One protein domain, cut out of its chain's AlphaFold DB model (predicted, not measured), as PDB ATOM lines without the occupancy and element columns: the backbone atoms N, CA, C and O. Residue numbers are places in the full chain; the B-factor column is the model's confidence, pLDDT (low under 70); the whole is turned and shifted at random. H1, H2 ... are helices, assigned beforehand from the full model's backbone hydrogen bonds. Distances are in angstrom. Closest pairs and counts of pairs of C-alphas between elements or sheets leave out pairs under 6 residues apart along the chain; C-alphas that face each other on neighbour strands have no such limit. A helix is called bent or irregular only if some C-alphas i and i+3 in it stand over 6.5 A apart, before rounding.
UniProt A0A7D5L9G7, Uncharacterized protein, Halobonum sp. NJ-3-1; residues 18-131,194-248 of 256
ATOM      1  N   SER A  18     -43.694 -24.161   3.458       82.06
ATOM      2  CA  SER A  18     -44.520 -23.894   4.645       82.06
ATOM      3  C   SER A  18     -43.719 -23.217   5.766       82.06
ATOM      4  O   SER A  18     -44.177 -22.223   6.337       82.06
ATOM      5  N   ARG A  19     -42.480 -23.666   6.016       79.12
ATOM      6  CA  ARG A  19     -41.579 -23.060   7.015       79.12
ATOM      7  C   ARG A  19     -41.162 -21.630   6.651       79.12
ATOM      8  O   ARG A  19     -41.071 -20.774   7.529       79.12
ATOM      9  N   ILE A  20     -40.925 -21.341   5.371       81.88
ATOM     10  CA  ILE A  20     -40.605 -19.976   4.915       81.88
ATOM     11  C   ILE A  20     -41.807 -19.051   5.157       81.88
ATOM     12  O   ILE A  20     -41.671 -17.976   5.750       81.88
ATOM     13  N   ARG A  21     -43.010 -19.495   4.782       83.75
ATOM     14  CA  ARG A  21     -44.241 -18.709   4.939       83.75
ATOM     15  C   ARG A  21     -44.558 -18.410   6.412       83.75
ATOM     16  O   ARG A  21     -44.940 -17.282   6.741       83.75
ATOM     17  N   SER A  22     -44.321 -19.364   7.317       83.56
ATOM     18  CA  SER A  22     -44.509 -19.154   8.761       83.56
ATOM     19  C   SER A  22     -43.509 -18.148   9.349       83.56
ATOM     20  O   SER A  22     -43.866 -17.351  10.216       83.56
ATOM     21  N   THR A  23     -42.264 -18.116   8.853       82.75
ATOM     22  CA  THR A  23     -41.265 -17.143   9.330       82.75
ATOM     23  C   THR A  23     -41.563 -15.704   8.907       82.75
ATOM     24  O   THR A  23     -41.374 -14.789   9.711       82.75
ATOM     25  N   HIS A  24     -42.064 -15.484   7.686       85.88
ATOM     26  CA  HIS A  24     -42.414 -14.139   7.215       85.88
ATOM     27  C   HIS A  24     -43.644 -13.583   7.931       85.88
ATOM     28  O   HIS A  24     -43.627 -12.442   8.388       85.88
ATOM     29  N   THR A  25     -44.682 -14.402   8.100       89.50
ATOM     30  CA  THR A  25     -45.899 -14.009   8.830       89.50
ATOM     31  C   THR A  25     -45.605 -13.685  10.296       89.50
ATOM     32  O   THR A  25     -46.105 -12.689  10.813       89.50
ATOM     33  N   GLY A  26     -44.730 -14.457  10.952       88.12
ATOM     34  CA  GLY A  26     -44.279 -14.172  12.317       88.12
ATOM     35  C   GLY A  26     -43.532 -12.841  12.453       88.12
ATOM     36  O   GLY A  26     -43.782 -12.099  13.402       88.12
ATOM     37  N   ALA A  27     -42.654 -12.516  11.497       88.75
ATOM     38  CA  ALA A  27     -41.919 -11.250  11.491       88.75
ATOM     39  C   ALA A  27     -42.846 -10.048  11.256       88.75
ATOM     40  O   ALA A  27     -42.793  -9.081  12.011       88.75
ATOM     41  N   LEU A  28     -43.740 -10.132  10.263       92.81
ATOM     42  CA  LEU A  28     -44.717  -9.075   9.972       92.81
ATOM     43  C   LEU A  28     -45.632  -8.797  11.167       92.81
ATOM     44  O   LEU A  28     -45.863  -7.639  11.508       92.81
ATOM     45  N   LEU A  29     -46.093  -9.850  11.847       94.50
ATOM     46  CA  LEU A  29     -46.911  -9.709  13.048       94.50
ATOM     47  C   LEU A  29     -46.133  -9.030  14.179       94.50
ATOM     48  O   LEU A  29     -46.668  -8.141  14.833       94.50
ATOM     49  N   ALA A  30     -44.868  -9.396  14.390       92.94
ATOM     50  CA  ALA A  30     -44.041  -8.765  15.414       92.94
ATOM     51  C   ALA A  30     -43.800  -7.274  15.149       92.94
ATOM     52  O   ALA A  30     -43.862  -6.473  16.083       92.94
ATOM     53  N   ILE A  31     -43.572  -6.900  13.887       94.44
ATOM     54  CA  ILE A  31     -43.438  -5.499  13.470       94.44
ATOM     55  C   ILE A  31     -44.744  -4.753  13.740       94.44
ATOM     56  O   ILE A  31     -44.722  -3.713  14.391       94.44
ATOM     57  N   GLY A  32     -45.877  -5.306  13.292       94.62
ATOM     58  CA  GLY A  32     -47.193  -4.704  13.498       94.62
ATOM     59  C   GLY A  32     -47.496  -4.469  14.976       94.62
ATOM     60  O   GLY A  32     -47.841  -3.358  15.362       94.62
ATOM     61  N   VAL A  33     -47.278  -5.483  15.819       96.12
ATOM     62  CA  VAL A  33     -47.470  -5.375  17.273       96.12
ATOM     63  C   VAL A  33     -46.554  -4.309  17.877       96.12
ATOM     64  O   VAL A  33     -47.026  -3.471  18.640       96.12
ATOM     65  N   GLY A  34     -45.268  -4.302  17.520       95.06
ATOM     66  CA  GLY A  34     -44.323  -3.304  18.022       95.06
ATOM     67  C   GLY A  34     -44.720  -1.877  17.657       95.06
ATOM     68  O   GLY A  34     -44.732  -1.007  18.523       95.06
ATOM     69  N   LEU A  35     -45.076  -1.637  16.391       95.69
ATOM     70  CA  LEU A  35     -45.478  -0.311  15.916       95.69
ATOM     71  C   LEU A  35     -46.773   0.160  16.580       95.69
ATOM     72  O   LEU A  35     -46.833   1.299  17.038       95.69
ATOM     73  N   VAL A  36     -47.782  -0.712  16.684       96.62
ATOM     74  CA  VAL A  36     -49.052  -0.393  17.354       96.62
ATOM     75  C   VAL A  36     -48.812  -0.016  18.812       96.62
ATOM     76  O   VAL A  36     -49.311   1.012  19.262       96.62
ATOM     77  N   VAL A  37     -48.002  -0.790  19.541       96.50
ATOM     78  CA  VAL A  37     -47.688  -0.476  20.941       96.50
ATOM     79  C   VAL A  37     -46.930   0.838  21.071       96.50
ATOM     80  O   VAL A  37     -47.286   1.635  21.934       96.50
ATOM     81  N   THR A  38     -45.958   1.120  20.201       94.62
ATOM     82  CA  THR A  38     -45.259   2.413  20.224       94.62
ATOM     83  C   THR A  38     -46.208   3.575  19.979       94.62
ATOM     84  O   THR A  38     -46.152   4.559  20.708       94.62
ATOM     85  N   VAL A  39     -47.096   3.473  18.988       94.62
ATOM     86  CA  VAL A  39     -48.061   4.539  18.682       94.62
ATOM     87  C   VAL A  39     -49.004   4.773  19.861       94.62
ATOM     88  O   VAL A  39     -49.197   5.917  20.258       94.62
ATOM     89  N   LEU A  40     -49.544   3.707  20.457       95.38
ATOM     90  CA  LEU A  40     -50.452   3.811  21.601       95.38
ATOM     91  C   LEU A  40     -49.759   4.391  22.838       95.38
ATOM     92  O   LEU A  40     -50.315   5.261  23.501       95.38
ATOM     93  N   PHE A  41     -48.537   3.947  23.141       93.62
ATOM     94  CA  PHE A  41     -47.785   4.450  24.292       93.62
ATOM     95  C   PHE A  41     -47.336   5.893  24.089       93.62
ATOM     96  O   PHE A  41     -47.368   6.669  25.038       93.62
ATOM     97  N   ALA A  42     -46.979   6.285  22.863       92.00
ATOM     98  CA  ALA A  42     -46.579   7.656  22.568       92.00
ATOM     99  C   ALA A  42     -47.686   8.671  22.895       92.00
ATOM    100  O   ALA A  42     -47.376   9.825  23.154       92.00
ATOM    101  N   LEU A  43     -48.960   8.267  22.958       91.44
ATOM    102  CA  LEU A  43     -50.054   9.150  23.381       91.44
ATOM    103  C   LEU A  43     -49.963   9.577  24.854       91.44
ATOM    104  O   LEU A  43     -50.536  10.599  25.221       91.44
ATOM    105  N   VAL A  44     -49.281   8.795  25.697       93.19
ATOM    106  CA  VAL A  44     -49.307   8.952  27.162       93.19
ATOM    107  C   VAL A  44     -47.912   9.150  27.752       93.19
ATOM    108  O   VAL A  44     -47.758   9.835  28.761       93.19
ATOM    109  N   VAL A  45     -46.881   8.567  27.138       88.00
ATOM    110  CA  VAL A  45     -45.495   8.623  27.617       88.00
ATOM    111  C   VAL A  45     -44.565   9.259  26.580       88.00
ATOM    112  O   VAL A  45     -44.872   9.224  25.387       88.00
ATOM    113  N   PRO A  46     -43.402   9.804  26.994       85.56
ATOM    114  CA  PRO A  46     -42.416  10.335  26.058       85.56
ATOM    115  C   PRO A  46     -42.030   9.317  24.979       85.56
ATOM    116  O   PRO A  46     -41.815   8.139  25.283       85.56
ATOM    117  N   LEU A  47     -41.865   9.790  23.739       84.06
ATOM    118  CA  LEU A  47     -41.571   8.976  22.553       84.06
ATOM    119  C   LEU A  47     -40.481   7.912  22.770       84.06
ATOM    120  O   LEU A  47     -40.631   6.783  22.316       84.06
ATOM    121  N   VAL A  48     -39.412   8.230  23.502       82.50
ATOM    122  CA  VAL A  48     -38.314   7.285  23.786       82.50
ATOM    123  C   VAL A  48     -38.802   6.059  24.573       82.50
ATOM    124  O   VAL A  48     -38.474   4.925  24.224       82.50
ATOM    125  N   MET A  49     -39.641   6.263  25.593       84.31
ATOM    126  CA  MET A  49     -40.203   5.176  26.409       84.31
ATOM    127  C   MET A  49     -41.215   4.349  25.613       84.31
ATOM    128  O   MET A  49     -41.266   3.120  25.741       84.31
ATOM    129  N   ALA A  50     -41.985   5.007  24.743       90.88
ATOM    130  CA  ALA A  50     -42.893   4.335  23.824       90.88
ATOM    131  C   ALA A  50     -42.130   3.450  22.824       90.88
ATOM    132  O   ALA A  50     -42.442   2.268  22.682       90.88
ATOM    133  N   MET A  51     -41.078   3.990  22.197       88.38
ATOM    134  CA  MET A  51     -40.221   3.256  21.262       88.38
ATOM    135  C   MET A  51     -39.544   2.054  21.919       88.38
ATOM    136  O   MET A  51     -39.432   1.006  21.281       88.38
ATOM    137  N   PHE A  52     -39.107   2.185  23.177       87.81
ATOM    138  CA  PHE A  52     -38.549   1.077  23.951       87.81
ATOM    139  C   PHE A  52     -39.572  -0.025  24.190       87.81
ATOM    140  O   PHE A  52     -39.292  -1.191  23.917       87.81
ATOM    141  N   SER A  53     -40.774   0.346  24.625       92.69
ATOM    142  CA  SER A  53     -41.849  -0.605  24.910       92.69
ATOM    143  C   SER A  53     -42.260  -1.384  23.657       92.69
ATOM    144  O   SER A  53     -42.352  -2.614  23.692       92.69
ATOM    145  N   GLY A  54     -42.423  -0.700  22.519       92.94
ATOM    146  CA  GLY A  54     -42.738  -1.365  21.255       92.94
ATOM    147  C   GLY A  54     -41.589  -2.209  20.703       92.94
ATOM    148  O   GLY A  54     -41.829  -3.323  20.237       92.94
ATOM    149  N   ALA A  55     -40.337  -1.752  20.817       90.44
ATOM    150  CA  ALA A  55     -39.170  -2.533  20.403       90.44
ATOM    151  C   ALA A  55     -39.017  -3.809  21.246       90.44
ATOM    152  O   ALA A  55     -38.764  -4.890  20.708       90.44
ATOM    153  N   PHE A  56     -39.221  -3.699  22.560       91.69
ATOM    154  CA  PHE A  56     -39.194  -4.823  23.486       91.69
ATOM    155  C   PHE A  56     -40.279  -5.850  23.151       91.69
ATOM    156  O   PHE A  56     -39.992  -7.046  23.038       91.69
ATOM    157  N   LEU A  57     -41.514  -5.400  22.917       93.81
ATOM    158  CA  LEU A  57     -42.606  -6.305  22.582       93.81
ATOM    159  C   LEU A  57     -42.417  -6.954  21.204       93.81
ATOM    160  O   LEU A  57     -42.618  -8.162  21.073       93.81
ATOM    161  N   ALA A  58     -41.949  -6.202  20.203       91.44
ATOM    162  CA  ALA A  58     -41.569  -6.760  18.906       91.44
ATOM    163  C   ALA A  58     -40.512  -7.861  19.074       91.44
ATOM    164  O   ALA A  58     -40.679  -8.962  18.550       91.44
ATOM    165  N   ALA A  59     -39.465  -7.615  19.870       87.06
ATOM    166  CA  ALA A  59     -38.430  -8.607  20.147       87.06
ATOM    167  C   ALA A  59     -38.994  -9.869  20.823       87.06
ATOM    168  O   ALA A  59     -38.628 -10.981  20.437       87.06
ATOM    169  N   LEU A  60     -39.922  -9.728  21.776       92.56
ATOM    170  CA  LEU A  60     -40.593 -10.865  22.415       92.56
ATOM    171  C   LEU A  60     -41.434 -11.685  21.427       92.56
ATOM    172  O   LEU A  60     -41.390 -12.919  21.461       92.56
ATOM    173  N   VAL A  61     -42.177 -11.029  20.533       93.19
ATOM    174  CA  VAL A  61     -42.993 -11.720  19.524       93.19
ATOM    175  C   VAL A  61     -42.105 -12.441  18.510       93.19
ATOM    176  O   VAL A  61     -42.334 -13.624  18.235       93.19
ATOM    177  N   VAL A  62     -41.048 -11.785  18.011       92.38
ATOM    178  CA  VAL A  62     -40.063 -12.422  17.119       92.38
ATOM    179  C   VAL A  62     -39.422 -13.621  17.798       92.38
ATOM    180  O   VAL A  62     -39.322 -14.683  17.184       92.38
ATOM    181  N   ARG A  63     -39.047 -13.491  19.076       89.75
ATOM    182  CA  ARG A  63     -38.443 -14.582  19.847       89.75
ATOM    183  C   ARG A  63     -39.314 -15.822  19.888       89.75
ATOM    184  O   ARG A  63     -38.783 -16.928  19.824       89.75
ATOM    185  N   ARG A  64     -40.632 -15.647  19.988       90.38
ATOM    186  CA  ARG A  64     -41.582 -16.761  20.052       90.38
ATOM    187  C   ARG A  64     -41.912 -17.355  18.684       90.38
ATOM    188  O   ARG A  64     -42.143 -18.556  18.616       90.38
ATOM    189  N   ARG A  65     -41.967 -16.553  17.612       89.00
ATOM    190  CA  ARG A  65     -42.485 -17.016  16.306       89.00
ATOM    191  C   ARG A  65     -41.453 -17.175  15.197       89.00
ATOM    192  O   ARG A  65     -41.611 -18.056  14.361       89.00
ATOM    193  N   ALA A  66     -40.435 -16.324  15.144       85.25
ATOM    194  CA  ALA A  66     -39.508 -16.271  14.016       85.25
ATOM    195  C   ALA A  66     -38.112 -15.785  14.448       85.25
ATOM    196  O   ALA A  66     -37.651 -14.743  13.981       85.25
ATOM    197  N   PRO A  67     -37.390 -16.527  15.306       80.31
ATOM    198  CA  PRO A  67     -36.124 -16.062  15.870       80.31
ATOM    199  C   PRO A  67     -34.995 -15.930  14.832       80.31
ATOM    200  O   PRO A  67     -33.982 -15.293  15.089       80.31
ATOM    201  N   SER A  68     -35.149 -16.472  13.622       78.69
ATOM    202  CA  SER A  68     -34.230 -16.196  12.508       78.69
ATOM    203  C   SER A  68     -34.369 -14.781  11.930       78.69
ATOM    204  O   SER A  68     -33.500 -14.348  11.178       78.69
ATOM    205  N   SER A  69     -35.447 -14.064  12.258       85.25
ATOM    206  CA  SER A  69     -35.858 -12.822  11.592       85.25
ATOM    207  C   SER A  69     -35.625 -11.558  12.430       85.25
ATOM    208  O   SER A  69     -36.173 -10.509  12.095       85.25
ATOM    209  N   TYR A  70     -34.816 -11.610  13.500       79.56
ATOM    210  CA  TYR A  70     -34.560 -10.442  14.365       79.56
ATOM    211  C   TYR A  70     -34.019  -9.230  13.606       79.56
ATOM    212  O   TYR A  70     -34.537  -8.133  13.787       79.56
ATOM    213  N   GLY A  71     -33.028  -9.428  12.727       78.00
ATOM    214  CA  GLY A  71     -32.440  -8.325  11.958       78.00
ATOM    215  C   GLY A  71     -33.469  -7.636  11.060       78.00
ATOM    216  O   GLY A  71     -33.626  -6.421  11.117       78.00
ATOM    217  N   LEU A  72     -34.234  -8.424  10.296       85.12
ATOM    218  CA  LEU A  72     -35.279  -7.915   9.401       85.12
ATOM    219  C   LEU A  72     -36.432  -7.246  10.165       85.12
ATOM    220  O   LEU A  72     -36.979  -6.248   9.715       85.12
ATOM    221  N   THR A  73     -36.791  -7.772  11.336       88.94
ATOM    222  CA  THR A  73     -37.831  -7.159  12.173       88.94
ATOM    223  C   THR A  73     -37.359  -5.814  12.718       88.94
ATOM    224  O   THR A  73     -38.101  -4.842  12.637       88.94
ATOM    225  N   GLY A  74     -36.123  -5.733  13.220       85.19
ATOM    226  CA  GLY A  74     -35.549  -4.483  13.713       85.19
ATOM    227  C   GLY A  74     -35.463  -3.408  12.627       85.19
ATOM    228  O   GLY A  74     -35.852  -2.267  12.871       85.19
ATOM    229  N   SER A  75     -35.033  -3.764  11.410       85.38
ATOM    230  CA  SER A  75     -34.970  -2.810  10.293       85.38
ATOM    231  C   SER A  75     -36.345  -2.319   9.870       85.38
ATOM    232  O   SER A  75     -36.556  -1.113   9.777       85.38
ATOM    233  N   LEU A  76     -37.298  -3.228   9.669       92.19
ATOM    234  CA  LEU A  76     -38.655  -2.862   9.274       92.19
ATOM    235  C   LEU A  76     -39.387  -2.087  10.372       92.19
ATOM    236  O   LEU A  76     -40.166  -1.195  10.057       92.19
ATOM    237  N   TYR A  77     -39.107  -2.369  11.645       91.88
ATOM    238  CA  TYR A  77     -39.611  -1.582  12.766       91.88
ATOM    239  C   TYR A  77     -39.065  -0.148  12.740       91.88
ATOM    240  O   TYR A  77     -39.843   0.794  12.844       91.88
ATOM    241  N   LEU A  78     -37.755   0.040  12.536       88.44
ATOM    242  CA  LEU A  78     -37.150   1.377  12.446       88.44
ATOM    243  C   LEU A  78     -37.645   2.161  11.226       88.44
ATOM    244  O   LEU A  78     -38.002   3.328  11.359       88.44
ATOM    245  N   VAL A  79     -37.728   1.518  10.057       91.12
ATOM    246  CA  VAL A  79     -38.307   2.128   8.848       91.12
ATOM    247  C   VAL A  79     -39.774   2.482   9.086       91.12
ATOM    248  O   VAL A  79     -40.191   3.596   8.782       91.12
ATOM    249  N   GLY A  80     -40.546   1.568   9.678       92.38
ATOM    250  CA  GLY A  80     -41.947   1.783  10.023       92.38
ATOM    251  C   GLY A  80     -42.138   2.955  10.981       92.38
ATOM    252  O   GLY A  80     -43.007   3.788  10.747       92.38
ATOM    253  N   LEU A  81     -41.288   3.083  12.003       90.25
ATOM    254  CA  LEU A  81     -41.272   4.246  12.892       90.25
ATOM    255  C   LEU A  81     -40.886   5.529  12.161       90.25
ATOM    256  O   LEU A  81     -41.516   6.557  12.389       90.25
ATOM    257  N   GLY A  82     -39.894   5.476  11.272       89.19
ATOM    258  CA  GLY A  82     -39.515   6.603  10.424       89.19
ATOM    259  C   GLY A  82     -40.700   7.105   9.601       89.19
ATOM    260  O   GLY A  82     -41.009   8.289   9.643       89.19
ATOM    261  N   VAL A  83     -41.432   6.208   8.938       92.88
ATOM    262  CA  VAL A  83     -42.641   6.552   8.170       92.88
ATOM    263  C   VAL A  83     -43.759   7.065   9.084       92.88
ATOM    264  O   VAL A  83     -44.336   8.119   8.826       92.88
ATOM    265  N   LEU A  84     -44.035   6.369  10.188       92.00
ATOM    266  CA  LEU A  84     -45.081   6.755  11.136       92.00
ATOM    267  C   LEU A  84     -44.787   8.088  11.829       92.00
ATOM    268  O   LEU A  84     -45.722   8.789  12.203       92.00
ATOM    269  N   SER A  85     -43.523   8.490  11.950       89.56
ATOM    270  CA  SER A  85     -43.145   9.786  12.523       89.56
ATOM    271  C   SER A  85     -43.642  10.994  11.709       89.56
ATOM    272  O   SER A  85     -43.723  12.101  12.240       89.56
ATOM    273  N   TYR A  86     -44.041  10.786  10.445       88.50
ATOM    274  CA  TYR A  86     -44.709  11.794   9.613       88.50
ATOM    275  C   TYR A  86     -46.223  11.874   9.847       88.50
ATOM    276  O   TYR A  86     -46.863  12.808   9.366       88.50
ATOM    277  N   THR A  87     -46.812  10.935  10.591       90.00
ATOM    278  CA  THR A  87     -48.237  10.985  10.939       90.00
ATOM    279  C   THR A  87     -48.508  12.042  12.015       90.00
ATOM    280  O   THR A  87     -47.632  12.304  12.844       90.00
ATOM    281  N   PRO A  88     -49.723  12.626  12.071       86.88
ATOM    282  CA  PRO A  88     -50.067  13.663  13.049       86.88
ATOM    283  C   PRO A  88     -49.845  13.248  14.507       86.88
ATOM    284  O   PRO A  88     -49.528  14.079  15.351       86.88
ATOM    285  N   VAL A  89     -49.986  11.954  14.800       84.56
ATOM    286  CA  VAL A  89     -49.870  11.409  16.158       84.56
ATOM    287  C   VAL A  89     -48.443  11.543  16.689       84.56
ATOM    288  O   VAL A  89     -48.237  12.000  17.808       84.56
ATOM    289  N   LEU A  90     -47.451  11.177  15.875       83.50
ATOM    290  CA  LEU A  90     -46.041  11.167  16.272       83.50
ATOM    291  C   LEU A  90     -45.314  12.469  15.912       83.50
ATOM    292  O   LEU A  90     -44.284  12.787  16.508       83.50
ATOM    293  N   SER A  91     -45.847  13.243  14.964       82.31
ATOM    294  CA  SER A  91     -45.230  14.487  14.501       82.31
ATOM    295  C   SER A  91     -45.156  15.557  15.597       82.31
ATOM    296  O   SER A  91     -44.229  16.364  15.599       82.31
ATOM    297  N   THR A  92     -46.078  15.539  16.561       82.12
ATOM    298  CA  THR A  92     -46.089  16.473  17.701       82.12
ATOM    299  C   THR A  92     -44.916  16.264  18.659       82.12
ATOM    300  O   THR A  92     -44.513  17.205  19.338       82.12
ATOM    301  N   GLN A  93     -44.337  15.059  18.689       77.19
ATOM    302  CA  GLN A  93     -43.229  14.706  19.581       77.19
ATOM    303  C   GLN A  93     -41.887  14.550  18.860       77.19
ATOM    304  O   GLN A  93     -40.839  14.678  19.488       77.19
ATOM    305  N   ALA A  94     -41.898  14.272  17.554       76.81
ATOM    306  CA  ALA A  94     -40.688  14.092  16.759       76.81
ATOM    307  C   ALA A  94     -40.280  15.390  16.045       76.81
ATOM    308  O   ALA A  94     -41.025  15.913  15.207       76.81
ATOM    309  N   THR A  95     -39.058  15.863  16.307       81.44
ATOM    310  CA  THR A  95     -38.423  16.952  15.547       81.44
ATOM    311  C   THR A  95     -38.174  16.521  14.098       81.44
ATOM    312  O   THR A  95     -38.033  15.331  13.809       81.44
ATOM    313  N   GLY A  96     -38.079  17.473  13.162       76.38
ATOM    314  CA  GLY A  96     -37.784  17.156  11.756       76.38
ATOM    315  C   GLY A  96     -36.489  16.348  11.573       76.38
ATOM    316  O   GLY A  96     -36.444  15.436  10.749       76.38
ATOM    317  N   LEU A  97     -35.475  16.621  12.400       73.56
ATOM    318  CA  LEU A  97     -34.197  15.909  12.398       73.56
ATOM    319  C   LEU A  97     -34.340  14.473  12.921       73.56
ATOM    320  O   LEU A  97     -33.854  13.546  12.276       73.56
ATOM    321  N   THR A  98     -35.082  14.262  14.014       73.88
ATOM    322  CA  THR A  98     -35.412  12.920  14.522       73.88
ATOM    323  C   THR A  98     -36.103  12.062  13.454       73.88
ATOM    324  O   THR A  98     -35.725  10.906  13.254       73.88
ATOM    325  N   ARG A  99     -37.075  12.625  12.719       82.94
ATOM    326  CA  ARG A  99     -37.793  11.909  11.643       82.94
ATOM    327  C   ARG A  99     -36.843  11.463  10.533       82.94
ATOM    328  O   ARG A  99     -36.855  10.298  10.136       82.94
ATOM    329  N   LEU A 100     -35.987  12.381  10.077       78.81
ATOM    330  CA  LEU A 100     -35.015  12.116   9.019       78.81
ATOM    331  C   LEU A 100     -34.010  11.045   9.448       78.81
ATOM    332  O   LEU A 100     -33.731  10.128   8.681       78.81
ATOM    333  N   ILE A 101     -33.514  11.106  10.685       76.81
ATOM    334  CA  ILE A 101     -32.568  10.118  11.209       76.81
ATOM    335  C   ILE A 101     -33.201   8.734  11.312       76.81
ATOM    336  O   ILE A 101     -32.591   7.770  10.858       76.81
ATOM    337  N   LEU A 102     -34.411   8.610  11.868       79.56
ATOM    338  CA  LEU A 102     -35.096   7.315  11.976       79.56
ATOM    339  C   LEU A 102     -35.259   6.653  10.605       79.56
ATOM    340  O   LEU A 102     -35.002   5.457  10.453       79.56
ATOM    341  N   LEU A 103     -35.628   7.448   9.602       83.00
ATOM    342  CA  LEU A 103     -35.830   6.983   8.239       83.00
ATOM    343  C   LEU A 103     -34.498   6.605   7.569       83.00
ATOM    344  O   LEU A 103     -34.371   5.493   7.061       83.00
ATOM    345  N   VAL A 104     -33.484   7.475   7.621       77.81
ATOM    346  CA  VAL A 104     -32.160   7.222   7.022       77.81
ATOM    347  C   VAL A 104     -31.472   6.026   7.676       77.81
ATOM    348  O   VAL A 104     -30.973   5.151   6.971       77.81
ATOM    349  N   VAL A 105     -31.478   5.938   9.010       76.25
ATOM    350  CA  VAL A 105     -30.886   4.809   9.743       76.25
ATOM    351  C   VAL A 105     -31.643   3.516   9.449       76.25
ATOM    352  O   VAL A 105     -31.012   2.491   9.192       76.25
ATOM    353  N   GLY A 106     -32.978   3.554   9.420       74.31
ATOM    354  CA  GLY A 106     -33.799   2.402   9.049       74.31
ATOM    355  C   GLY A 106     -33.490   1.892   7.638       74.31
ATOM    356  O   GLY A 106     -33.283   0.690   7.453       74.31
ATOM    357  N   ILE A 107     -33.398   2.795   6.654       81.56
ATOM    358  CA  ILE A 107     -33.066   2.455   5.262       81.56
ATOM    359  C   ILE A 107     -31.639   1.922   5.148       81.56
ATOM    360  O   ILE A 107     -31.439   0.888   4.518       81.56
ATOM    361  N   LEU A 108     -30.653   2.579   5.767       75.56
ATOM    362  CA  LEU A 108     -29.263   2.114   5.767       75.56
ATOM    363  C   LEU A 108     -29.148   0.714   6.372       75.56
ATOM    364  O   LEU A 108     -28.464  -0.147   5.821       75.56
ATOM    365  N   TYR A 109     -29.853   0.461   7.476       75.19
ATOM    366  CA  TYR A 109     -29.853  -0.852   8.108       75.19
ATOM    367  C   TYR A 109     -30.537  -1.911   7.230       75.19
ATOM    368  O   TYR A 109     -30.037  -3.031   7.106       75.19
ATOM    369  N   LEU A 110     -31.632  -1.559   6.548       78.94
ATOM    370  CA  LEU A 110     -32.279  -2.439   5.577       78.94
ATOM    371  C   LEU A 110     -31.357  -2.745   4.385       78.94
ATOM    372  O   LEU A 110     -31.214  -3.911   4.021       78.94
ATOM    373  N   ALA A 111     -30.688  -1.732   3.829       76.69
ATOM    374  CA  ALA A 111     -29.723  -1.872   2.740       76.69
ATOM    375  C   ALA A 111     -28.532  -2.756   3.140       76.69
ATOM    376  O   ALA A 111     -28.064  -3.584   2.362       76.69
ATOM    377  N   PHE A 112     -28.067  -2.641   4.383       77.94
ATOM    378  CA  PHE A 112     -27.020  -3.511   4.902       77.94
ATOM    379  C   PHE A 112     -27.474  -4.977   4.991       77.94
ATOM    380  O   PHE A 112     -26.738  -5.891   4.612       77.94
ATOM    381  N   LEU A 113     -28.706  -5.230   5.445       75.06
ATOM    382  CA  LEU A 113     -29.262  -6.584   5.515       75.06
ATOM    383  C   LEU A 113     -29.500  -7.198   4.131       75.06
ATOM    384  O   LEU A 113     -29.256  -8.397   3.947       75.06
ATOM    385  N   THR A 114     -29.956  -6.406   3.158       79.62
ATOM    386  CA  THR A 114     -30.113  -6.871   1.773       79.62
ATOM    387  C   THR A 114     -28.758  -7.147   1.143       79.62
ATOM    388  O   THR A 114     -28.601  -8.203   0.536       79.62
ATOM    389  N   LEU A 115     -27.753  -6.295   1.375       77.31
ATOM    390  CA  LEU A 115     -26.381  -6.529   0.930       77.31
ATOM    391  C   LEU A 115     -25.822  -7.824   1.526       77.31
ATOM    392  O   LEU A 115     -25.348  -8.680   0.787       77.31
ATOM    393  N   LYS A 116     -25.956  -8.032   2.841       76.31
ATOM    394  CA  LYS A 116     -25.539  -9.277   3.508       76.31
ATOM    395  C   LYS A 116     -26.227 -10.508   2.910       76.31
ATOM    396  O   LYS A 116     -25.591 -11.545   2.712       76.31
ATOM    397  N   SER A 117     -27.521 -10.403   2.618       77.06
ATOM    398  CA  SER A 117     -28.293 -11.487   2.003       77.06
ATOM    399  C   SER A 117     -27.862 -11.741   0.555       77.06
ATOM    400  O   SER A 117     -27.717 -12.895   0.160       77.06
ATOM    401  N   GLY A 118     -27.590 -10.683  -0.211       75.94
ATOM    402  CA  GLY A 118     -27.078 -10.750  -1.578       75.94
ATOM    403  C   GLY A 118     -25.694 -11.386  -1.639       75.94
ATOM    404  O   GLY A 118     -25.497 -12.338  -2.386       75.94
ATOM    405  N   VAL A 119     -24.773 -10.954  -0.774       74.81
ATOM    406  CA  VAL A 119     -23.438 -11.548  -0.605       74.81
ATOM    407  C   VAL A 119     -23.559 -13.043  -0.299       74.81
ATOM    408  O   VAL A 119     -22.928 -13.861  -0.960       74.81
ATOM    409  N   LYS A 120     -24.453 -13.437   0.617       74.25
ATOM    410  CA  LYS A 120     -24.712 -14.855   0.912       74.25
ATOM    411  C   LYS A 120     -25.186 -15.649  -0.311       74.25
ATOM    412  O   LYS A 120     -24.775 -16.794  -0.481       74.25
ATOM    413  N   ILE A 121     -26.046 -15.073  -1.148       79.88
ATOM    414  CA  ILE A 121     -26.535 -15.729  -2.371       79.88
ATOM    415  C   ILE A 121     -25.411 -15.845  -3.407       79.88
ATOM    416  O   ILE A 121     -25.208 -16.923  -3.963       79.88
ATOM    417  N   VAL A 122     -24.659 -14.765  -3.634       76.00
ATOM    418  CA  VAL A 122     -23.560 -14.720  -4.608       76.00
ATOM    419  C   VAL A 122     -22.471 -15.716  -4.235       76.00
ATOM    420  O   VAL A 122     -22.107 -16.548  -5.063       76.00
ATOM    421  N   LEU A 123     -22.001 -15.708  -2.986       69.56
ATOM    422  CA  LEU A 123     -20.974 -16.660  -2.575       69.56
ATOM    423  C   LEU A 123     -21.486 -18.099  -2.562       69.56
ATOM    424  O   LEU A 123     -20.726 -18.992  -2.909       69.56
ATOM    425  N   ARG A 124     -22.759 -18.352  -2.230       74.00
ATOM    426  CA  ARG A 124     -23.331 -19.700  -2.355       74.00
ATOM    427  C   ARG A 124     -23.313 -20.179  -3.808       74.00
ATOM    428  O   ARG A 124     -22.959 -21.327  -4.057       74.00
ATOM    429  N   ASN A 125     -23.663 -19.310  -4.754       79.38
ATOM    430  CA  ASN A 125     -23.624 -19.634  -6.180       79.38
ATOM    431  C   ASN A 125     -22.192 -19.879  -6.679       79.38
ATOM    432  O   ASN A 125     -21.986 -20.772  -7.495       79.38
ATOM    433  N   ILE A 126     -21.214 -19.107  -6.196       76.81
ATOM    434  CA  ILE A 126     -19.795 -19.306  -6.521       76.81
ATOM    435  C   ILE A 126     -19.298 -20.609  -5.892       76.81
ATOM    436  O   ILE A 126     -18.749 -21.452  -6.588       76.81
ATOM    437  N   GLY A 127     -19.557 -20.833  -4.605       73.19
ATOM    438  CA  GLY A 127     -19.146 -22.039  -3.894       73.19
ATOM    439  C   GLY A 127     -19.621 -23.315  -4.587       73.19
ATOM    440  O   GLY A 127     -18.811 -24.190  -4.878       73.19
ATOM    441  N   GLN A 128     -20.901 -23.372  -4.964       76.38
ATOM    442  CA  GLN A 128     -21.466 -24.516  -5.689       76.38
ATOM    443  C   GLN A 128     -20.779 -24.815  -7.030       76.38
ATOM    444  O   GLN A 128     -20.923 -25.921  -7.541       76.38
ATOM    445  N   ARG A 129     -20.059 -23.849  -7.613       78.88
ATOM    446  CA  ARG A 129     -19.312 -24.035  -8.863       78.88
ATOM    447  C   ARG A 129     -17.863 -24.477  -8.656       78.88
ATOM    448  O   ARG A 129     -17.304 -25.037  -9.590       78.88
ATOM    449  N   TYR A 130     -17.257 -24.217  -7.494       74.19
ATOM    450  CA  TYR A 130     -15.802 -24.339  -7.316       74.19
ATOM    451  C   TYR A 130     -15.343 -25.314  -6.224       74.19
ATOM    452  O   TYR A 130     -14.197 -25.749  -6.287       74.19
ATOM    453  N   PHE A 131     -16.180 -25.686  -5.249       66.56
ATOM    454  CA  PHE A 131     -15.756 -26.567  -4.149       66.56
ATOM    455  C   PHE A 131     -16.731 -27.729  -3.925       66.56
ATOM    456  O   PHE A 131     -17.946 -27.575  -4.070       66.56
ATOM    457  N   VAL A 194     -30.761  18.321  22.715       57.50
ATOM    458  CA  VAL A 194     -30.500  17.276  23.724       57.50
ATOM    459  C   VAL A 194     -31.404  16.058  23.507       57.50
ATOM    460  O   VAL A 194     -30.945  14.916  23.608       57.50
ATOM    461  N   PHE A 195     -32.673  16.283  23.144       59.22
ATOM    462  CA  PHE A 195     -33.597  15.193  22.822       59.22
ATOM    463  C   PHE A 195     -33.143  14.423  21.578       59.22
ATOM    464  O   PHE A 195     -33.114  13.192  21.617       59.22
ATOM    465  N   ASP A 196     -32.689  15.121  20.536       61.25
ATOM    466  CA  ASP A 196     -32.231  14.488  19.298       61.25
ATOM    467  C   ASP A 196     -31.019  13.565  19.526       61.25
ATOM    468  O   ASP A 196     -31.016  12.425  19.060       61.25
ATOM    469  N   VAL A 197     -30.017  13.984  20.310       61.47
ATOM    470  CA  VAL A 197     -28.832  13.146  20.599       61.47
ATOM    471  C   VAL A 197     -29.194  11.907  21.420       61.47
ATOM    472  O   VAL A 197     -28.744  10.803  21.104       61.47
ATOM    473  N   SER A 198     -30.034  12.059  22.448       62.69
ATOM    474  CA  SER A 198     -30.476  10.924  23.272       62.69
ATOM    475  C   SER A 198     -31.246   9.882  22.453       62.69
ATOM    476  O   SER A 198     -31.046   8.677  22.622       62.69
ATOM    477  N   LEU A 199     -32.061  10.340  21.500       64.19
ATOM    478  CA  LEU A 199     -32.838   9.485  20.617       64.19
ATOM    479  C   LEU A 199     -31.946   8.773  19.593       64.19
ATOM    480  O   LEU A 199     -32.138   7.584  19.344       64.19
ATOM    481  N   ILE A 200     -30.919   9.444  19.064       64.38
ATOM    482  CA  ILE A 200     -29.904   8.813  18.205       64.38
ATOM    483  C   ILE A 200     -29.202   7.673  18.947       64.38
ATOM    484  O   ILE A 200     -29.111   6.561  18.423       64.38
ATOM    485  N   ILE A 201     -28.729   7.928  20.170       67.69
ATOM    486  CA  ILE A 201     -28.060   6.913  20.998       67.69
ATOM    487  C   ILE A 201     -29.008   5.737  21.243       67.69
ATOM    488  O   ILE A 201     -28.627   4.582  21.058       67.69
ATOM    489  N   PHE A 202     -30.264   6.027  21.576       69.38
ATOM    490  CA  PHE A 202     -31.283   5.012  21.788       69.38
ATOM    491  C   PHE A 202     -31.503   4.127  20.549       69.38
ATOM    492  O   PHE A 202     -31.488   2.901  20.655       69.38
ATOM    493  N   VAL A 203     -31.648   4.723  19.362       67.00
ATOM    494  CA  VAL A 203     -31.813   3.985  18.097       67.00
ATOM    495  C   VAL A 203     -30.615   3.074  17.830       67.00
ATOM    496  O   VAL A 203     -30.795   1.910  17.465       67.00
ATOM    497  N   VAL A 204     -29.395   3.565  18.070       67.44
ATOM    498  CA  VAL A 204     -28.167   2.766  17.938       67.44
ATOM    499  C   VAL A 204     -28.167   1.593  18.924       67.44
ATOM    500  O   VAL A 204     -27.880   0.465  18.525       67.44
ATOM    501  N   CYS A 205     -28.554   1.812  20.183       71.88
ATOM    502  CA  CYS A 205     -28.675   0.751  21.185       71.88
ATOM    503  C   CYS A 205     -29.714  -0.311  20.799       71.88
ATOM    504  O   CYS A 205     -29.454  -1.508  20.952       71.88
ATOM    505  N   VAL A 206     -30.870   0.096  20.268       66.81
ATOM    506  CA  VAL A 206     -31.899  -0.833  19.778       66.81
ATOM    507  C   VAL A 206     -31.352  -1.672  18.623       66.81
ATOM    508  O   VAL A 206     -31.482  -2.898  18.637       66.81
ATOM    509  N   MET A 207     -30.681  -1.039  17.659       68.19
ATOM    510  CA  MET A 207     -30.080  -1.729  16.517       68.19
ATOM    511  C   MET A 207     -29.019  -2.747  16.959       68.19
ATOM    512  O   MET A 207     -29.065  -3.905  16.537       68.19
ATOM    513  N   LEU A 208     -28.114  -2.352  17.862       70.25
ATOM    514  CA  LEU A 208     -27.118  -3.244  18.460       70.25
ATOM    515  C   LEU A 208     -27.776  -4.418  19.188       70.25
ATOM    516  O   LEU A 208     -27.355  -5.557  19.012       70.25
ATOM    517  N   SER A 209     -28.842  -4.174  19.951       68.75
ATOM    518  CA  SER A 209     -29.548  -5.218  20.704       68.75
ATOM    519  C   SER A 209     -30.161  -6.277  19.785       68.75
ATOM    520  O   SER A 209     -29.961  -7.473  20.005       68.75
ATOM    521  N   PHE A 210     -30.848  -5.871  18.711       71.69
ATOM    522  CA  PHE A 210     -31.380  -6.818  17.723       71.69
ATOM    523  C   PHE A 210     -30.272  -7.600  17.015       71.69
ATOM    524  O   PHE A 210     -30.429  -8.795  16.747       71.69
ATOM    525  N   HIS A 211     -29.138  -6.952  16.748       68.06
ATOM    526  CA  HIS A 211     -28.007  -7.610  16.115       68.06
ATOM    527  C   HIS A 211     -27.354  -8.647  17.036       68.06
ATOM    528  O   HIS A 211     -27.098  -9.770  16.603       68.06
ATOM    529  N   THR A 212     -27.159  -8.304  18.310       67.44
ATOM    530  CA  THR A 212     -26.641  -9.204  19.345       67.44
ATOM    531  C   THR A 212     -27.568 -10.396  19.552       67.44
ATOM    532  O   THR A 212     -27.097 -11.530  19.605       67.44
ATOM    533  N   LEU A 213     -28.889 -10.182  19.579       67.62
ATOM    534  CA  LEU A 213     -29.872 -11.268  19.667       67.62
ATOM    535  C   LEU A 213     -29.795 -12.221  18.466       67.62
ATOM    536  O   LEU A 213     -29.854 -13.440  18.641       67.62
ATOM    537  N   ALA A 214     -29.614 -11.692  17.252       66.69
ATOM    538  CA  ALA A 214     -29.434 -12.507  16.051       66.69
ATOM    539  C   ALA A 214     -28.133 -13.333  16.101       66.69
ATOM    540  O   ALA A 214     -28.133 -14.517  15.743       66.69
ATOM    541  N   THR A 215     -27.037 -12.732  16.575       68.19
ATOM    542  CA  THR A 215     -25.746 -13.410  16.754       68.19
ATOM    543  C   THR A 215     -25.847 -14.508  17.808       68.19
ATOM    544  O   THR A 215     -25.464 -15.646  17.545       68.19
ATOM    545  N   TRP A 216     -26.453 -14.213  18.960       68.31
ATOM    546  CA  TRP A 216     -26.652 -15.181  20.037       68.31
ATOM    547  C   TRP A 216     -27.506 -16.366  19.594       68.31
ATOM    548  O   TRP A 216     -27.177 -17.515  19.874       68.31
ATOM    549  N   HIS A 217     -28.588 -16.109  18.856       68.81
ATOM    550  CA  HIS A 217     -29.423 -17.178  18.317       68.81
ATOM    551  C   HIS A 217     -28.647 -18.076  17.340       68.81
ATOM    552  O   HIS A 217     -28.806 -19.296  17.359       68.81
ATOM    553  N   SER A 218     -27.782 -17.486  16.512       70.06
ATOM    554  CA  SER A 218     -26.929 -18.237  15.583       70.06
ATOM    555  C   SER A 218     -25.900 -19.091  16.333       70.06
ATOM    556  O   SER A 218     -25.778 -20.280  16.048       70.06
ATOM    557  N   ALA A 219     -25.253 -18.531  17.361       65.38
ATOM    558  CA  ALA A 219     -24.315 -19.251  18.222       65.38
ATOM    559  C   ALA A 219     -24.991 -20.392  19.003       65.38
ATOM    560  O   ALA A 219     -24.477 -21.506  19.064       65.38
ATOM    561  N   ALA A 220     -26.186 -20.154  19.551       69.19
ATOM    562  CA  ALA A 220     -26.956 -21.177  20.254       69.19
ATOM    563  C   ALA A 220     -27.372 -22.328  19.325       69.19
ATOM    564  O   ALA A 220     -27.404 -23.482  19.751       69.19
ATOM    565  N   LYS A 221     -27.677 -22.027  18.056       68.25
ATOM    566  CA  LYS A 221     -27.975 -23.050  17.051       68.25
ATOM    567  C   LYS A 221     -26.739 -23.892  16.722       68.25
ATOM    568  O   LYS A 221     -26.864 -25.110  16.695       68.25
ATOM    569  N   LEU A 222     -25.579 -23.256  16.543       66.25
ATOM    570  CA  LEU A 222     -24.306 -23.939  16.287       66.25
ATOM    571  C   LEU A 222     -23.901 -24.849  17.457       66.25
ATOM    572  O   LEU A 222     -23.496 -25.989  17.259       66.25
ATOM    573  N   LYS A 223     -24.088 -24.382  18.699       71.62
ATOM    574  CA  LYS A 223     -23.843 -25.203  19.891       71.62
ATOM    575  C   LYS A 223     -24.701 -26.471  19.893       71.62
ATOM    576  O   LYS A 223     -24.197 -27.535  20.223       71.62
ATOM    577  N   ARG A 224     -25.983 -26.361  19.526       73.00
ATOM    578  CA  ARG A 224     -26.902 -27.509  19.489       73.00
ATOM    579  C   ARG A 224     -26.560 -28.512  18.389       73.00
ATOM    580  O   ARG A 224     -26.729 -29.703  18.619       73.00
ATOM    581  N   SER A 225     -26.107 -28.061  17.215       69.31
ATOM    582  CA  SER A 225     -25.656 -28.992  16.171       69.31
ATOM    583  C   SER A 225     -24.419 -29.759  16.630       69.31
ATOM    584  O   SER A 225     -24.445 -30.980  16.625       69.31
ATOM    585  N   LEU A 226     -23.424 -29.059  17.187       70.31
ATOM    586  CA  LEU A 226     -22.205 -29.684  17.710       70.31
ATOM    587  C   LEU A 226     -22.484 -30.740  18.788       70.31
ATOM    588  O   LEU A 226     -21.875 -31.806  18.759       70.31
ATOM    589  N   THR A 227     -23.408 -30.475  19.721       74.31
ATOM    590  CA  THR A 227     -23.782 -31.459  20.755       74.31
ATOM    591  C   THR A 227     -24.516 -32.668  20.180       74.31
ATOM    592  O   THR A 227     -24.297 -33.784  20.634       74.31
ATOM    593  N   THR A 228     -25.358 -32.464  19.163       72.12
ATOM    594  CA  THR A 228     -26.097 -33.571  18.531       72.12
ATOM    595  C   THR A 228     -25.144 -34.483  17.754       72.12
ATOM    596  O   THR A 228     -25.277 -35.703  17.809       72.12
ATOM    597  N   ASP A 229     -24.140 -33.909  17.088       71.31
ATOM    598  CA  ASP A 229     -23.141 -34.672  16.335       71.31
ATOM    599  C   ASP A 229     -22.205 -35.458  17.267       71.31
ATOM    600  O   ASP A 229     -21.853 -36.601  16.974       71.31
ATOM    601  N   THR A 230     -21.856 -34.900  18.433       73.25
ATOM    602  CA  THR A 230     -21.068 -35.624  19.450       73.25
ATOM    603  C   THR A 230     -21.857 -36.758  20.101       73.25
ATOM    604  O   THR A 230     -21.310 -37.845  20.285       73.25
ATOM    605  N   GLU A 231     -23.144 -36.562  20.396       76.75
ATOM    606  CA  GLU A 231     -24.021 -37.634  20.887       76.75
ATOM    607  C   GLU A 231     -24.243 -38.726  19.829       76.75
ATOM    608  O   GLU A 231     -24.204 -39.914  20.155       76.75
ATOM    609  N   GLY A 232     -24.399 -38.360  18.552       72.38
ATOM    610  CA  GLY A 232     -24.486 -39.313  17.441       72.38
ATOM    611  C   GLY A 232     -23.194 -40.115  17.247       72.38
ATOM    612  O   GLY A 232     -23.232 -41.338  17.076       72.38
ATOM    613  N   ALA A 233     -22.038 -39.455  17.356       73.44
ATOM    614  CA  ALA A 233     -20.737 -40.115  17.315       73.44
ATOM    615  C   ALA A 233     -20.578 -41.101  18.484       73.44
ATOM    616  O   ALA A 233     -20.231 -42.259  18.264       73.44
ATOM    617  N   HIS A 234     -20.933 -40.705  19.710       75.81
ATOM    618  CA  HIS A 234     -20.889 -41.603  20.868       75.81
ATOM    619  C   HIS A 234     -21.838 -42.799  20.734       75.81
ATOM    620  O   HIS A 234     -21.442 -43.926  21.026       75.81
ATOM    621  N   SER A 235     -23.058 -42.572  20.242       78.75
ATOM    622  CA  SER A 235     -24.052 -43.624  19.982       78.75
ATOM    623  C   SER A 235     -23.552 -44.651  18.963       78.75
ATOM    624  O   SER A 235     -23.674 -45.856  19.172       78.75
ATOM    625  N   SER A 236     -22.968 -44.182  17.856       77.31
ATOM    626  CA  SER A 236     -22.450 -45.063  16.801       77.31
ATOM    627  C   SER A 236     -21.241 -45.877  17.267       77.31
ATOM    628  O   SER A 236     -21.160 -47.070  16.971       77.31
ATOM    629  N   VAL A 237     -20.355 -45.278  18.070       83.31
ATOM    630  CA  VAL A 237     -19.230 -45.981  18.701       83.31
ATOM    631  C   VAL A 237     -19.728 -47.014  19.714       83.31
ATOM    632  O   VAL A 237     -19.254 -48.148  19.690       83.31
ATOM    633  N   GLN A 238     -20.713 -46.683  20.557       84.69
ATOM    634  CA  GLN A 238     -21.298 -47.657  21.486       84.69
ATOM    635  C   GLN A 238     -21.929 -48.840  20.750       84.69
ATOM    636  O   GLN A 238     -21.639 -49.981  21.095       84.69
ATOM    637  N   LEU A 239     -22.708 -48.596  19.692       85.69
ATOM    638  CA  LEU A 239     -23.293 -49.669  18.882       85.69
ATOM    639  C   LEU A 239     -22.227 -50.553  18.222       85.69
ATOM    640  O   LEU A 239     -22.391 -51.772  18.160       85.69
ATOM    641  N   GLN A 240     -21.116 -49.971  17.757       86.06
ATOM    642  CA  GLN A 240     -19.997 -50.752  17.228       86.06
ATOM    643  C   GLN A 240     -19.356 -51.635  18.303       86.06
ATOM    644  O   GLN A 240     -19.150 -52.824  18.047       86.06
ATOM    645  N   VAL A 241     -19.094 -51.088  19.496       90.62
ATOM    646  CA  VAL A 241     -18.523 -51.824  20.637       90.62
ATOM    647  C   VAL A 241     -19.455 -52.948  21.092       90.62
ATOM    648  O   VAL A 241     -18.999 -54.078  21.270       90.62
ATOM    649  N   GLU A 242     -20.757 -52.683  21.207       90.62
ATOM    650  CA  GLU A 242     -21.774 -53.686  21.548       90.62
ATOM    651  C   GLU A 242     -21.799 -54.815  20.501       90.62
ATOM    652  O   GLU A 242     -21.793 -55.999  20.844       90.62
ATOM    653  N   SER A 243     -21.735 -54.466  19.208       91.38
ATOM    654  CA  SER A 243     -21.701 -55.460  18.126       91.38
ATOM    655  C   SER A 243     -20.417 -56.299  18.142       91.38
ATOM    656  O   SER A 243     -20.473 -57.507  17.908       91.38
ATOM    657  N   MET A 244     -19.264 -55.693  18.460       88.12
ATOM    658  CA  MET A 244     -17.995 -56.409  18.608       88.12
ATOM    659  C   MET A 244     -18.040 -57.362  19.801       88.12
ATOM    660  O   MET A 244     -17.619 -58.511  19.678       88.12
ATOM    661  N   LYS A 245     -18.603 -56.922  20.930       91.75
ATOM    662  CA  LYS A 245     -18.772 -57.753  22.125       91.75
ATOM    663  C   LYS A 245     -19.669 -58.962  21.846       91.75
ATOM    664  O   LYS A 245     -19.300 -60.078  22.203       91.75
ATOM    665  N   ASN A 246     -20.773 -58.770  21.119       90.88
ATOM    666  CA  ASN A 246     -21.635 -59.871  20.685       90.88
ATOM    667  C   ASN A 246     -20.919 -60.846  19.738       90.88
ATOM    668  O   ASN A 246     -21.082 -62.054  19.886       90.88
ATOM    669  N   ARG A 247     -20.079 -60.359  18.812       87.31
ATOM    670  CA  ARG A 247     -19.276 -61.235  17.936       87.31
ATOM    671  C   ARG A 247     -18.253 -62.072  18.706       87.31
ATOM    672  O   ARG A 247     -18.038 -63.224  18.348       87.31
ATOM    673  N   ILE A 248     -17.627 -61.514  19.742       86.88
ATOM    674  CA  ILE A 248     -16.665 -62.244  20.581       86.88
ATOM    675  C   ILE A 248     -17.389 -63.284  21.442       86.88
ATOM    676  O   ILE A 248     -16.925 -64.413  21.540       86.88
TER     677      ILE A 248
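AT A GLANCE: This is residues 18 to 131 and 194 to 248 of the 256 residues of an uncharacterized protein of Halobonum sp. NJ-3-1 (UniProt A0A7D5L9G7). Five helices, H1, H2, H3, H5 and H6, pack into a bundle with H3 in the middle, and the tiny H4 sits at one end. H5 and H6 start together at that end and spread as a V; residues 115 to 131 and 219 to 248 stick out, and the latter arm makes much of the length. The printed part has 169 residues with six named helices, H1 to H6 in order, and no named strand: all helix. It is loose, with a radius of gyration of the C-alphas of 22.2 A and spans of 84 by 39 by 33 A.

IN THESE COORDINATES: Find C-alpha 18 at (-44.520, -23.894, 4.645); from there H1 runs 36.3 A to residue 42. Next come H2, residues 47 to 65, H3, 67 to 84, and H4, 88 to 91. H5, residues 96 to 130, measures 50.7 A; H6, residues 194 to 248, runs 80.8 A to C-alpha 248 at (-16.665, -62.244, 20.581).

HOW THE PARTS SIT: Start at the hub, H3, irregular with C-alphas 68 and 71 8.1 A apart. It touches H1, closest C-alphas Ile 31 and Tyr 77 at 5.5 A. Residues 99 to 113 of H5 touch it, closest C-alphas Gly 82 and Leu 103 at 4.3 A. H1 and H2 form a hairpin, a shallow tilt of 21 degrees, opposite ways. H1 and H6 are apart. Every O i to N i+4 pair is within hydrogen-bond range in H1, H2 and H6, against 12 of 14 in H3 and 30 of 31 in H5; H4 is too short for one.

THE WHOLE: Residues 132 to 193 are not printed, and C-alphas 131 and 194 are 54.0 A apart across this cut. The links printed whole are tight. Look for pLDDT under 70 in 28 residues, among them 194 to 204.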